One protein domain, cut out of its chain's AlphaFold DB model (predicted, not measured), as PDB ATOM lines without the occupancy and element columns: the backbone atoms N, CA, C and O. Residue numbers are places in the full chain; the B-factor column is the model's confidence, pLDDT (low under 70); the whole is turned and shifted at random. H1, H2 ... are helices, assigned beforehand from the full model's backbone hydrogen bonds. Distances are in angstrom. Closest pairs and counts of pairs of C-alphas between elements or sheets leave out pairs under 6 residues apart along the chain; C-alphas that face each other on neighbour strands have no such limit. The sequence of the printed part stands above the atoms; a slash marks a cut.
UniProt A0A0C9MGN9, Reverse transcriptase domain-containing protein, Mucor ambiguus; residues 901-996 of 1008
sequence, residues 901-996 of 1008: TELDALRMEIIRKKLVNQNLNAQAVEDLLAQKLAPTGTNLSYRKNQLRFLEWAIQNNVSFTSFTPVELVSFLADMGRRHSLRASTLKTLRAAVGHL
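This is residues 901 to 996 of the 1008 residues of the protein "Reverse transcriptase domain-containing protein" of Mucor ambiguus (UniProt A0A0C9MGN9). Two splayed helical hairpins, H1 with H2 and H4 with H5, stand at the two ends of an all-helix model, and the long helix H3 runs between them, touched near its middle by both: by H1 with residues 903 to 907, and by H5 with residues 988 to 993. H2 makes one end and H4 the other, and neither touches the opposite hairpin. The printed part has 96 residues with five named helices, H1 to H5 in that order, and no named strand. It is compact, with a radius of gyration of the C-alphas of 13.9 A, and only just elongated, with spans of 42 by 28 by 23 A.

Find C-alpha 901 at (185.745, 152.627, 218.730); from there H1 runs through residues 901 to 916, 22.7 A long. Next comes H2, residues 922 to 933, 16.6 A. Look then for C-alpha 937 at (205.037, 150.934, 215.020), where H3 begins; it runs to residue 956 and is the longest, with 20 residues and 28.9 A. H4 covers residues 965 to 979, 20.7 A. H5 covers residues 983 to 994, 16.3 A, and ends at C-alpha 994, (200.290, 141.296, 229.761).

Start with H1 and H2, a helical hairpin: they touch, opposite ways at a steep tilt of 45 degrees. Their closest C-alphas are those of Leu 915 and Val 925, 5.8 A apart, and H1 touches H2 with residues 911 to 916 alone. With residues 903 to 907 alone H1 touches H3, about perpendicular at 75 degrees; the closest C-alphas are those of Leu 903 and Leu 947, 6.3 A apart. H2 and H3 are close but not clearly touching, as are H3 and H4. Look next at Tyr 942 and Ala 992, whose C-alphas, 5.0 A apart, are the closest of H3 and H5; these helices touch, about perpendicular at 75 degrees. H4 and H5 form the second helical hairpin, touching at a steep tilt of 44 degrees, opposite ways, with the C-alphas of Leu 972 and Leu 986 closest at 6.6 A. H1 is apart from H4 and H5, and so is H2. In H1, H2, H4 and H5 every O i to N i+4 pair is within hydrogen-bond range; in H3 it is 15 of 16.

The two C-alphas farthest apart are those of Asn 921 and Ser 980, 43.0 A. The printed part has no cut. The links H1 to H2, H2 to H3 and H4 to H5 are tight, and H3 to H4, with 8 residues, is short. The mean pLDDT of the printed part is 81.7; check the B-factor column at residues 937, 979, 983 and 984, which are under 70.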
ATOM      1  N   THR A 901     185.564 151.360 218.008       76.94
ATOM      2  CA  THR A 901     185.745 152.627 218.730       76.94
ATOM      3  C   THR A 901     185.504 152.440 220.227       76.94
ATOM      4  O   THR A 901     186.316 152.889 221.031       76.94
ATOM      5  N   GLU A 902     184.448 151.712 220.604       78.00
ATOM      6  CA  GLU A 902     184.153 151.369 222.003       78.00
ATOM      7  C   GLU A 902     185.252 150.486 222.614       78.00
ATOM      8  O   GLU A 902     185.702 150.748 223.727       78.00
ATOM      9  N   LEU A 903     185.759 149.496 221.866       82.69
ATOM     10  CA  LEU A 903     186.874 148.649 222.315       82.69
ATOM     11  C   LEU A 903     188.168 149.442 222.562       82.69
ATOM     12  O   LEU A 903     188.925 149.116 223.477       82.69
ATOM     13  N   ASP A 904     188.444 150.484 221.770       83.56
ATOM     14  CA  ASP A 904     189.623 151.330 221.989       83.56
ATOM     15  C   ASP A 904     189.403 152.338 223.127       83.56
ATOM     16  O   ASP A 904     190.341 152.609 223.866       83.56
ATOM     17  N   ALA A 905     188.173 152.815 223.352       84.31
ATOM     18  CA  ALA A 905     187.824 153.603 224.538       84.31
ATOM     19  C   ALA A 905     187.952 152.781 225.839       84.31
ATOM     20  O   ALA A 905     188.543 153.247 226.811       84.31
ATOM     21  N   LEU A 906     187.500 151.523 225.836       83.62
ATOM     22  CA  LEU A 906     187.704 150.577 226.940       83.62
ATOM     23  C   LEU A 906     189.202 150.337 227.204       83.62
ATOM     24  O   LEU A 906     189.664 150.418 228.341       83.62
ATOM     25  N   ARG A 907     189.984 150.117 226.139       89.31
ATOM     26  CA  ARG A 907     191.449 149.983 226.201       89.31
ATOM     27  C   ARG A 907     192.130 151.231 226.782       89.31
ATOM     28  O   ARG A 907     193.073 151.094 227.560       89.31
ATOM     29  N   MET A 908     191.689 152.429 226.393       86.75
ATOM     30  CA  MET A 908     192.190 153.706 226.921       86.75
ATOM     31  C   MET A 908     191.983 153.797 228.433       86.75
ATOM     32  O   MET A 908     192.927 154.100 229.161       86.75
ATOM     33  N   GLU A 909     190.772 153.495 228.898       84.75
ATOM     34  CA  GLU A 909     190.397 153.623 230.306       84.75
ATOM     35  C   GLU A 909     191.130 152.610 231.197       84.75
ATOM     36  O   GLU A 909     191.635 152.980 232.255       84.75
ATOM     37  N   ILE A 910     191.311 151.367 230.732       85.75
ATOM     38  CA  ILE A 910     192.157 150.363 231.405       85.75
ATOM     39  C   ILE A 910     193.590 150.889 231.597       85.75
ATOM     40  O   ILE A 910     194.148 150.819 232.694       85.75
ATOM     41  N   ILE A 911     194.192 151.463 230.548       84.69
ATOM     42  CA  ILE A 911     195.564 151.995 230.611       84.69
ATOM     43  C   ILE A 911     195.642 153.229 231.526       84.69
ATOM     44  O   ILE A 911     196.623 153.364 232.259       84.69
ATOM     45  N   ARG A 912     194.623 154.102 231.527       84.75
ATOM     46  CA  ARG A 912     194.552 155.271 232.419       84.75
ATOM     47  C   ARG A 912     194.421 154.854 233.884       84.75
ATOM     48  O   ARG A 912     195.257 155.268 234.685       84.75
ATOM     49  N   LYS A 913     193.455 153.996 234.243       83.19
ATOM     50  CA  LYS A 913     193.281 153.510 235.629       83.19
ATOM     51  C   LYS A 913     194.558 152.867 236.165       83.19
ATOM     52  O   LYS A 913     195.002 153.194 237.262       83.19
ATOM     53  N   LYS A 914     195.228 152.050 235.350       82.00
ATOM     54  CA  LYS A 914     196.501 151.417 235.718       82.00
ATOM     55  C   LYS A 914     197.662 152.402 235.928       82.00
ATOM     56  O   LYS A 914     198.598 152.065 236.648       82.00
ATOM     57  N   LEU A 915     197.630 153.595 235.326       80.25
ATOM     58  CA  LEU A 915     198.594 154.675 235.593       80.25
ATOM     59  C   LEU A 915     198.233 155.478 236.855       80.25
ATOM     60  O   LEU A 915     199.130 155.824 237.619       80.25
ATOM     61  N   VAL A 916     196.943 155.724 237.106       80.88
ATOM     62  CA  VAL A 916     196.460 156.369 238.344       80.88
ATOM     63  C   VAL A 916     196.808 155.519 239.573       80.88
ATOM     64  O   VAL A 916     197.364 156.035 240.539       80.88
ATOM     65  N   ASN A 917     196.614 154.198 239.491       78.44
ATOM     66  CA  ASN A 917     196.929 153.236 240.558       78.44
ATOM     67  C   ASN A 917     198.437 153.117 240.896       78.44
ATOM     68  O   ASN A 917     198.806 152.335 241.767       78.44
ATOM     69  N   GLN A 918     199.322 153.866 240.226       78.00
ATOM     70  CA  GLN A 918     200.763 153.929 240.523       78.00
ATOM     71  C   GLN A 918     201.146 155.146 241.391       78.00
ATOM     72  O   GLN A 918     202.330 155.456 241.511       78.00
ATOM     73  N   ASN A 919     200.168 155.842 241.991       75.69
ATOM     74  CA  ASN A 919     200.353 157.062 242.797       75.69
ATOM     75  C   ASN A 919     201.118 158.179 242.055       75.69
ATOM     76  O   ASN A 919     201.863 158.960 242.648       75.69
ATOM     77  N   LEU A 920     200.930 158.253 240.735       78.12
ATOM     78  CA  LEU A 920     201.497 159.294 239.881       78.12
ATOM     79  C   LEU A 920     200.621 160.553 239.914       78.12
ATOM     80  O   LEU A 920     199.397 160.468 240.001       78.12
ATOM     81  N   ASN A 921     201.238 161.733 239.801       85.19
ATOM     82  CA  ASN A 921     200.476 162.977 239.677       85.19
ATOM     83  C   ASN A 921     199.733 163.048 238.325       85.19
ATOM     84  O   ASN A 921     200.135 162.415 237.346       85.19
ATOM     85  N   ALA A 922     198.650 163.829 238.268       78.19
ATOM     86  CA  ALA A 922     197.747 163.858 237.115       78.19
ATOM     87  C   ALA A 922     198.438 164.229 235.786       78.19
ATOM     88  O   ALA A 922     198.108 163.659 234.747       78.19
ATOM     89  N   GLN A 923     199.435 165.122 235.817       77.62
ATOM     90  CA  GLN A 923     200.203 165.491 234.625       77.62
ATOM     91  C   GLN A 923     201.044 164.312 234.115       77.62
ATOM     92  O   GLN A 923     200.984 163.973 232.937       77.62
ATOM     93  N   ALA A 924     201.762 163.624 235.010       76.62
ATOM     94  CA  ALA A 924     202.562 162.454 234.659       76.62
ATOM     95  C   ALA A 924     201.704 161.288 234.129       76.62
ATOM     96  O   ALA A 924     202.160 160.546 233.258       76.62
ATOM     97  N   VAL A 925     200.464 161.136 234.613       82.94
ATOM     98  CA  VAL A 925     199.502 160.163 234.069       82.94
ATOM     99  C   VAL A 925     199.182 160.474 232.607       82.94
ATOM    100  O   VAL A 925     199.329 159.585 231.767       82.94
ATOM    101  N   GLU A 926     198.803 161.710 232.271       83.38
ATOM    102  CA  GLU A 926     198.448 162.072 230.889       83.38
ATOM    103  C   GLU A 926     199.671 162.116 229.951       83.38
ATOM    104  O   GLU A 926     199.573 161.653 228.812       83.38
ATOM    105  N   ASP A 927     200.849 162.542 230.420       81.19
ATOM    106  CA  ASP A 927     202.098 162.505 229.638       81.19
ATOM    107  C   ASP A 927     202.499 161.059 229.272       81.19
ATOM    108  O   ASP A 927     202.854 160.753 228.125       81.19
ATOM    109  N   LEU A 928     202.403 160.128 230.231       80.94
ATOM    110  CA  LEU A 928     202.670 158.702 230.003       80.94
ATOM    111  C   LEU A 928     201.575 158.031 229.166       80.94
ATOM    112  O   LEU A 928     201.879 157.129 228.378       80.94
ATOM    113  N   LEU A 929     200.320 158.463 229.305       84.31
ATOM    114  CA  LEU A 929     199.208 158.013 228.471       84.31
ATOM    115  C   LEU A 929     199.457 158.428 227.013       84.31
ATOM    116  O   LEU A 929     199.483 157.567 226.132       84.31
ATOM    117  N   ALA A 930     199.784 159.699 226.759       80.81
ATOM    118  CA  ALA A 930     200.164 160.200 225.438       80.81
ATOM    119  C   ALA A 930     201.350 159.420 224.837       80.81
ATOM    120  O   ALA A 930     201.294 159.006 223.675       80.81
ATOM    121  N   GLN A 931     202.391 159.116 225.621       81.81
ATOM    122  CA  GLN A 931     203.532 158.316 225.155       81.81
ATOM    123  C   GLN A 931     203.142 156.873 224.768       81.81
ATOM    124  O   GLN A 931     203.614 156.348 223.751       81.81
ATOM    125  N   LYS A 932     202.256 156.224 225.538       78.19
ATOM    126  CA  LYS A 932     201.742 154.865 225.255       78.19
ATOM    127  C   LYS A 932     200.779 154.813 224.061       78.19
ATOM    128  O   LYS A 932     200.521 153.728 223.536       78.19
ATOM    129  N   LEU A 933     200.266 155.961 223.624       78.56
ATOM    130  CA  LEU A 933     199.291 156.092 222.537       78.56
ATOM    131  C   LEU A 933     199.863 156.709 221.259       78.56
ATOM    132  O   LEU A 933     199.268 156.546 220.194       78.56
ATOM    133  N   ALA A 934     201.029 157.356 221.337       78.88
ATOM    134  CA  ALA A 934     201.738 157.914 220.190       78.88
ATOM    135  C   ALA A 934     201.837 156.890 219.035       78.88
ATOM    136  O   ALA A 934     202.095 155.710 219.305       78.88
ATOM    137  N   PRO A 935     201.683 157.295 217.756       75.69
ATOM    138  CA  PRO A 935     201.516 156.393 216.605       75.69
ATOM    139  C   PRO A 935     202.824 155.712 216.143       75.69
ATOM    140  O   PRO A 935     203.178 155.696 214.965       75.69
ATOM    141  N   THR A 936     203.572 155.125 217.077       80.69
ATOM    142  CA  THR A 936     204.773 154.331 216.804       80.69
ATOM    143  C   THR A 936     204.401 152.932 216.306       80.69
ATOM    144  O   THR A 936     203.354 152.389 216.657       80.69
ATOM    145  N   GLY A 937     205.280 152.296 215.523       68.00
ATOM    146  CA  GLY A 937     205.037 150.934 215.020       68.00
ATOM    147  C   GLY A 937     204.797 149.897 216.129       68.00
ATOM    148  O   GLY A 937     203.972 149.000 215.960       68.00
ATOM    149  N   THR A 938     205.455 150.056 217.283       76.38
ATOM    150  CA  THR A 938     205.242 149.215 218.469       76.38
ATOM    151  C   THR A 938     203.855 149.444 219.066       76.38
ATOM    152  O   THR A 938     203.103 148.485 219.222       76.38
ATOM    153  N   ASN A 939     203.474 150.703 219.321       80.69
ATOM    154  CA  ASN A 939     202.177 151.046 219.913       80.69
ATOM    155  C   ASN A 939     201.013 150.626 219.001       80.69
ATOM    156  O   ASN A 939     200.025 150.074 219.478       80.69
ATOM    157  N   LEU A 940     201.150 150.788 217.678       78.62
ATOM    158  CA  LEU A 940     200.169 150.322 216.691       78.62
ATOM    159  C   LEU A 940     200.024 148.789 216.691       78.62
ATOM    160  O   LEU A 940     198.904 148.278 216.621       78.62
ATOM    161  N   SER A 941     201.131 148.046 216.816       78.94
ATOM    162  CA  SER A 941     201.086 146.583 216.956       78.94
ATOM    163  C   SER A 941     200.482 146.143 218.291       78.94
ATOM    164  O   SER A 941     199.762 145.145 218.328       78.94
ATOM    165  N   TYR A 942     200.758 146.862 219.380       85.69
ATOM    166  CA  TYR A 942     200.200 146.572 220.699       85.69
ATOM    167  C   TYR A 942     198.701 146.860 220.739       85.69
ATOM    168  O   TYR A 942     197.944 145.965 221.099       85.69
ATOM    169  N   ARG A 943     198.246 148.020 220.245       86.69
ATOM    170  CA  ARG A 943     196.820 148.345 220.075       86.69
ATOM    171  C   ARG A 943     196.085 147.259 219.286       86.69
ATOM    172  O   ARG A 943     195.059 146.771 219.746       86.69
ATOM    173  N   LYS A 944     196.631 146.812 218.146       84.50
ATOM    174  CA  LYS A 944     196.044 145.721 217.341       84.50
ATOM    175  C   LYS A 944     195.882 144.415 218.133       84.50
ATOM    176  O   LYS A 944     194.880 143.728 217.958       84.50
ATOM    177  N   ASN A 945     196.853 144.061 218.972       87.31
ATOM    178  CA  ASN A 945     196.820 142.825 219.759       87.31
ATOM    179  C   ASN A 945     195.930 142.948 221.010       87.31
ATOM    180  O   ASN A 945     195.240 141.996 221.352       87.31
ATOM    181  N   GLN A 946     195.896 144.124 221.642       89.88
ATOM    182  CA  GLN A 946     195.056 144.436 222.801       89.88
ATOM    183  C   GLN A 946     193.568 144.463 222.435       89.88
ATOM    184  O   GLN A 946     192.767 143.849 223.127       89.88
ATOM    185  N   LEU A 947     193.196 145.084 221.307       88.12
ATOM    186  CA  LEU A 947     191.809 145.077 220.819       88.12
ATOM    187  C   LEU A 947     191.302 143.652 220.544       88.12
ATOM    188  O   LEU A 947     190.181 143.329 220.913       88.12
ATOM    189  N   ARG A 948     192.153 142.786 219.974       86.06
ATOM    190  CA  ARG A 948     191.853 141.357 219.759       86.06
ATOM    191  C   ARG A 948     191.651 140.581 221.059       86.06
ATOM    192  O   ARG A 948     190.862 139.644 221.079       86.06
ATOM    193  N   PHE A 949     192.375 140.942 222.120       89.81
ATOM    194  CA  PHE A 949     192.177 140.336 223.433       89.81
ATOM    195  C   PHE A 949     190.874 140.803 224.078       89.81
ATOM    196  O   PHE A 949     190.133 139.959 224.555       89.81
ATOM    197  N   LEU A 950     190.549 142.099 224.031       89.06
ATOM    198  CA  LEU A 950     189.277 142.609 224.559       89.06
ATOM    199  C   LEU A 950     188.076 141.995 223.821       89.06
ATOM    200  O   LEU A 950     187.166 141.483 224.462       89.06
ATOM    201  N   GLU A 951     188.116 141.957 222.485       86.56
ATOM    202  CA  GLU A 951     187.116 141.285 221.639       86.56
ATOM    203  C   GLU A 951     186.930 139.805 222.027       86.56
ATOM    204  O   GLU A 951     185.802 139.338 222.186       86.56
ATOM    205  N   TRP A 952     188.029 139.073 222.234       90.25
ATOM    206  CA  TRP A 952     187.992 137.674 222.666       90.25
ATOM    207  C   TRP A 952     187.511 137.509 224.114       90.25
ATOM    208  O   TRP A 952     186.734 136.601 224.396       90.25
ATOM    209  N   ALA A 953     187.924 138.385 225.028       87.06
ATOM    210  CA  ALA A 953     187.558 138.327 226.438       87.06
ATOM    211  C   ALA A 953     186.053 138.558 226.633       87.06
ATOM    212  O   ALA A 953     185.421 137.817 227.377       87.06
ATOM    213  N   ILE A 954     185.455 139.487 225.876       86.12
ATOM    214  CA  ILE A 954     183.994 139.675 225.819       86.12
ATOM    215  C   ILE A 954     183.300 138.409 225.292       86.12
ATOM    216  O   ILE A 954     182.318 137.962 225.873       86.12
ATOM    217  N   GLN A 955     183.827 137.790 224.228       83.06
ATOM    218  CA  GLN A 955     183.261 136.559 223.648       83.06
ATOM    219  C   GLN A 955     183.337 135.333 224.578       83.06
ATOM    220  O   GLN A 955     182.585 134.384 224.370       83.06
ATOM    221  N   ASN A 956     184.233 135.332 225.572       83.88
ATOM    222  CA  ASN A 956     184.469 134.201 226.482       83.88
ATOM    223  C   ASN A 956     184.183 134.540 227.965       83.88
ATOM    224  O   ASN A 956     184.465 133.724 228.834       83.88
ATOM    225  N   ASN A 957     183.623 135.723 228.252       84.44
ATOM    226  CA  ASN A 957     183.341 136.246 229.599       84.44
ATOM    227  C   ASN A 957     184.562 136.281 230.555       84.44
ATOM    228  O   ASN A 957     184.452 135.972 231.741       84.44
ATOM    229  N   VAL A 958     185.727 136.668 230.028       85.62
ATOM    230  CA  VAL A 958     187.016 136.755 230.743       85.62
ATOM    231  C   VAL A 958     187.283 138.190 231.219       85.62
ATOM    232  O   VAL A 958     186.911 139.156 230.549       85.62
ATOM    233  N   SER A 959     187.957 138.353 232.364       84.75
ATOM    234  CA  SER A 959     188.365 139.671 232.880       84.75
ATOM    235  C   SER A 959     189.342 140.396 231.940       84.75
ATOM    236  O   SER A 959     190.224 139.787 231.339       84.75
ATOM    237  N   PHE A 960     189.232 141.724 231.833       86.19
ATOM    238  CA  PHE A 960     190.115 142.526 230.973       86.19
ATOM    239  C   PHE A 960     191.477 142.843 231.606       86.19
ATOM    240  O   PHE A 960     192.413 143.182 230.880       86.19
ATOM    241  N   THR A 961     191.586 142.747 232.935       83.00
ATOM    242  CA  THR A 961     192.789 143.125 233.700       83.00
ATOM    243  C   THR A 961     193.205 142.093 234.751       83.00
ATOM    244  O   THR A 961     194.360 142.084 235.153       83.00
ATOM    245  N   SER A 962     192.325 141.170 235.144       82.81
ATOM    246  CA  SER A 962     192.589 140.119 236.141       82.81
ATOM    247  C   SER A 962     192.313 138.718 235.578       82.81
ATOM    248  O   SER A 962     191.550 137.935 236.137       82.81
ATOM    249  N   PHE A 963     192.889 138.432 234.408       84.06
ATOM    250  CA  PHE A 963     192.764 137.155 233.700       84.06
ATOM    251  C   PHE A 963     193.853 136.158 234.112       84.06
ATOM    252  O   PHE A 963     195.021 136.504 234.274       84.06
ATOM    253  N   THR A 964     193.488 134.887 234.229       83.25
ATOM    254  CA  THR A 964     194.412 133.816 234.611       83.25
ATOM    255  C   THR A 964     195.381 133.444 233.476       83.25
ATOM    256  O   THR A 964     195.075 133.623 232.288       83.25
ATOM    257  N   PRO A 965     196.525 132.804 233.795       78.06
ATOM    258  CA  PRO A 965     197.410 132.223 232.787       78.06
ATOM    259  C   PRO A 965     196.703 131.210 231.872       78.06
ATOM    260  O   PRO A 965     197.047 131.101 230.699       78.06
ATOM    261  N   VAL A 966     195.695 130.490 232.380       78.81
ATOM    262  CA  VAL A 966     194.925 129.495 231.612       78.81
ATOM    263  C   VAL A 966     194.052 130.172 230.551       78.81
ATOM    264  O   VAL A 966     193.987 129.705 229.412       78.81
ATOM    265  N   GLU A 967     193.434 131.308 230.874       83.94
ATOM    266  CA  GLU A 967     192.669 132.114 229.914       83.94
ATOM    267  C   GLU A 967     193.593 132.769 228.877       83.94
ATOM    268  O   GLU A 967     193.315 132.701 227.678       83.94
ATOM    269  N   LEU A 968     194.748 133.300 229.295       85.88
ATOM    270  CA  LEU A 968     195.770 133.843 228.388       85.88
ATOM    271  C   LEU A 968     196.295 132.787 227.397       85.88
ATOM    272  O   LEU A 968     196.484 133.076 226.212       85.88
ATOM    273  N   VAL A 969     196.507 131.553 227.856       84.69
ATOM    274  CA  VAL A 969     196.911 130.414 227.015       84.69
ATOM    275  C   VAL A 969     195.782 129.984 226.091       84.69
ATOM    276  O   VAL A 969     196.032 129.710 224.917       84.69
ATOM    277  N   SER A 970     194.540 129.985 226.576       85.81
ATOM    278  CA  SER A 970     193.356 129.693 225.764       85.81
ATOM    279  C   SER A 970     193.216 130.701 224.619       85.81
ATOM    280  O   SER A 970     193.075 130.295 223.465       85.81
ATOM    281  N   PHE A 971     193.395 131.996 224.901       90.44
ATOM    282  CA  PHE A 971     193.485 133.062 223.899       90.44
ATOM    283  C   PHE A 971     194.639 132.840 222.911       90.44
ATOM    284  O   PHE A 971     194.435 132.897 221.698       90.44
ATOM    285  N   LEU A 972     195.852 132.543 223.390       87.56
ATOM    286  CA  LEU A 972     197.022 132.297 222.535       87.56
ATOM    287  C   LEU A 972     196.837 131.074 221.620       87.56
ATOM    288  O   LEU A 972     197.203 131.129 220.443       87.56
ATOM    289  N   ALA A 973     196.247 129.990 222.126       84.38
ATOM    290  CA  ALA A 973     195.971 128.763 221.381       84.38
ATOM    291  C   ALA A 973     194.814 128.929 220.382       84.38
ATOM    292  O   ALA A 973     194.839 128.361 219.289       84.38
ATOM    293  N   ASP A 974     193.798 129.717 220.723       84.12
ATOM    294  CA  ASP A 974     192.701 130.074 219.824       84.12
ATOM    295  C   ASP A 974     193.184 131.007 218.700       84.12
ATOM    296  O   ASP A 974     193.031 130.694 217.521       84.12
ATOM    297  N   MET A 975     193.925 132.068 219.028       84.19
ATOM    298  CA  MET A 975     194.568 132.952 218.044       84.19
ATOM    299  C   MET A 975     195.604 132.225 217.173       84.19
ATOM    300  O   MET A 975     195.739 132.533 215.986       84.19
ATOM    301  N   GLY A 976     196.313 131.239 217.731       77.75
ATOM    302  CA  GLY A 976     197.194 130.338 216.989       77.75
ATOM    303  C   GLY A 976     196.433 129.495 215.961       77.75
ATOM    304  O   GLY A 976     196.836 129.456 214.797       77.75
ATOM    305  N   ARG A 977     195.305 128.888 216.358       77.94
ATOM    306  CA  ARG A 977     194.439 128.078 215.480       77.94
ATOM    307  C   ARG A 977     193.720 128.917 214.420       77.94
ATOM    308  O   ARG A 977     193.822 128.592 213.240       77.94
ATOM    309  N   ARG A 978     193.057 130.018 214.800       75.19
ATOM    310  CA  ARG A 978     192.272 130.885 213.892       75.19
ATOM    311  C   ARG A 978     193.118 131.607 212.833       75.19
ATOM    312  O   ARG A 978     192.585 131.966 211.787       75.19
ATOM    313  N   HIS A 979     194.408 131.853 213.089       69.31
ATOM    314  CA  HIS A 979     195.253 132.699 212.225       69.31
ATOM    315  C   HIS A 979     196.634 132.120 211.859       69.31
ATOM    316  O   HIS A 979     197.446 132.837 211.273       69.31
ATOM    317  N   SER A 980     196.935 130.860 212.198       70.56
ATOM    318  CA  SER A 980     198.218 130.186 211.888       70.56
ATOM    319  C   SER A 980     199.470 130.990 212.297       70.56
ATOM    320  O   SER A 980     200.472 131.049 211.578       70.56
ATOM    321  N   LEU A 981     199.408 131.655 213.456       75.94
ATOM    322  CA  LEU A 981     200.436 132.604 213.893       75.94
ATOM    323  C   LEU A 981     201.741 131.904 214.293       75.94
ATOM    324  O   LEU A 981     201.754 130.935 215.047       75.94
ATOM    325  N   ARG A 982     202.873 132.454 213.842       71.88
ATOM    326  CA  ARG A 982     204.209 131.974 214.233       71.88
ATOM    327  C   ARG A 982     204.494 132.285 215.704       71.88
ATOM    328  O   ARG A 982     204.063 133.317 216.217       71.88
ATOM    329  N   ALA A 983     205.329 131.466 216.346       68.94
ATOM    330  CA  ALA A 983     205.725 131.634 217.749       68.94
ATOM    331  C   ALA A 983     206.305 133.028 218.083       68.94
ATOM    332  O   ALA A 983     206.105 133.531 219.184       68.94
ATOM    333  N   SER A 984     206.977 133.693 217.134       64.19
ATOM    334  CA  SER A 984     207.415 135.090 217.284       64.19
ATOM    335  C   SER A 984     206.241 136.059 217.454       64.19
ATOM    336  O   SER A 984     206.281 136.931 218.315       64.19
ATOM    337  N   THR A 985     205.181 135.878 216.666       72.12
ATOM    338  CA  THR A 985     203.973 136.708 216.696       72.12
ATOM    339  C   THR A 985     203.149 136.427 217.949       72.12
ATOM    340  O   THR A 985     202.649 137.368 218.553       72.12
ATOM    341  N   LEU A 986     203.071 135.167 218.392       77.81
ATOM    342  CA  LEU A 986     202.431 134.794 219.661       77.81
ATOM    343  C   LEU A 986     203.159 135.403 220.874       77.81
ATOM    344  O   LEU A 986     202.500 135.913 221.773       77.81
ATOM    345  N   LYS A 987     204.500 135.476 220.866       78.88
ATOM    346  CA  LYS A 987     205.264 136.212 221.895       78.88
ATOM    347  C   LYS A 987     204.924 137.710 221.919       78.88
ATOM    348  O   LYS A 987     204.742 138.269 222.995       78.88
ATOM    349  N   THR A 988     204.783 138.355 220.757       76.94
ATOM    350  CA  THR A 988     204.339 139.764 220.665       76.94
ATOM    351  C   THR A 988     202.865 139.953 221.045       76.94
ATOM    352  O   THR A 988     202.494 141.012 221.548       76.94
ATOM    353  N   LEU A 989     202.016 138.945 220.818       82.38
ATOM    354  CA  LEU A 989     200.615 138.934 221.243       82.38
ATOM    355  C   LEU A 989     200.529 138.879 222.776       82.38
ATOM    356  O   LEU A 989     199.941 139.775 223.373       82.38
ATOM    357  N   ARG A 990     201.210 137.905 223.399       86.19
ATOM    358  CA  ARG A 990     201.308 137.748 224.858       86.19
ATOM    359  C   ARG A 990     201.834 139.021 225.527       86.19
ATOM    360  O   ARG A 990     201.181 139.549 226.416       86.19
ATOM    361  N   ALA A 991     202.957 139.564 225.050       82.81
ATOM    362  CA  ALA A 991     203.545 140.783 225.612       82.81
ATOM    363  C   ALA A 991     202.601 141.999 225.541       82.81
ATOM    364  O   ALA A 991     202.538 142.784 226.481       82.81
ATOM    365  N   ALA A 992     201.835 142.150 224.454       84.31
ATOM    366  CA  ALA A 992     200.861 143.233 224.331       84.31
ATOM    367  C   ALA A 992     199.675 143.087 225.307       84.31
ATOM    368  O   ALA A 992     199.158 144.101 225.778       84.31
ATOM    369  N   VAL A 993     199.263 141.852 225.616       87.12
ATOM    370  CA  VAL A 993     198.160 141.549 226.544       87.12
ATOM    371  C   VAL A 993     198.588 141.660 228.005       87.12
ATOM    372  O   VAL A 993     197.898 142.332 228.761       87.12
ATOM    373  N   GLY A 994     199.763 141.153 228.392       82.75
ATOM    374  CA  GLY A 994     200.290 141.296 229.761       82.75
ATOM    375  C   GLY A 994     200.496 142.756 230.207       82.75
ATOM    376  O   GLY A 994     200.551 143.056 231.395       82.75
ATOM    377  N   HIS A 995     200.530 143.718 229.275       80.25
ATOM    378  CA  HIS A 995     200.473 145.142 229.626       80.25
ATOM    379  C   HIS A 995     199.104 145.609 230.159       80.25
ATOM    380  O   HIS A 995     199.073 146.630 230.850       80.25
ATOM    381  N   LEU A 996     198.014 144.885 229.886       81.81
ATOM    382  CA  LEU A 996     196.676 145.121 230.446       81.81
ATOM    383  C   LEU A 996     196.487 144.465 231.827       81.81
ATOM    384  O   LEU A 996     195.746 145.018 232.628       81.81
TER     385      LEU A 996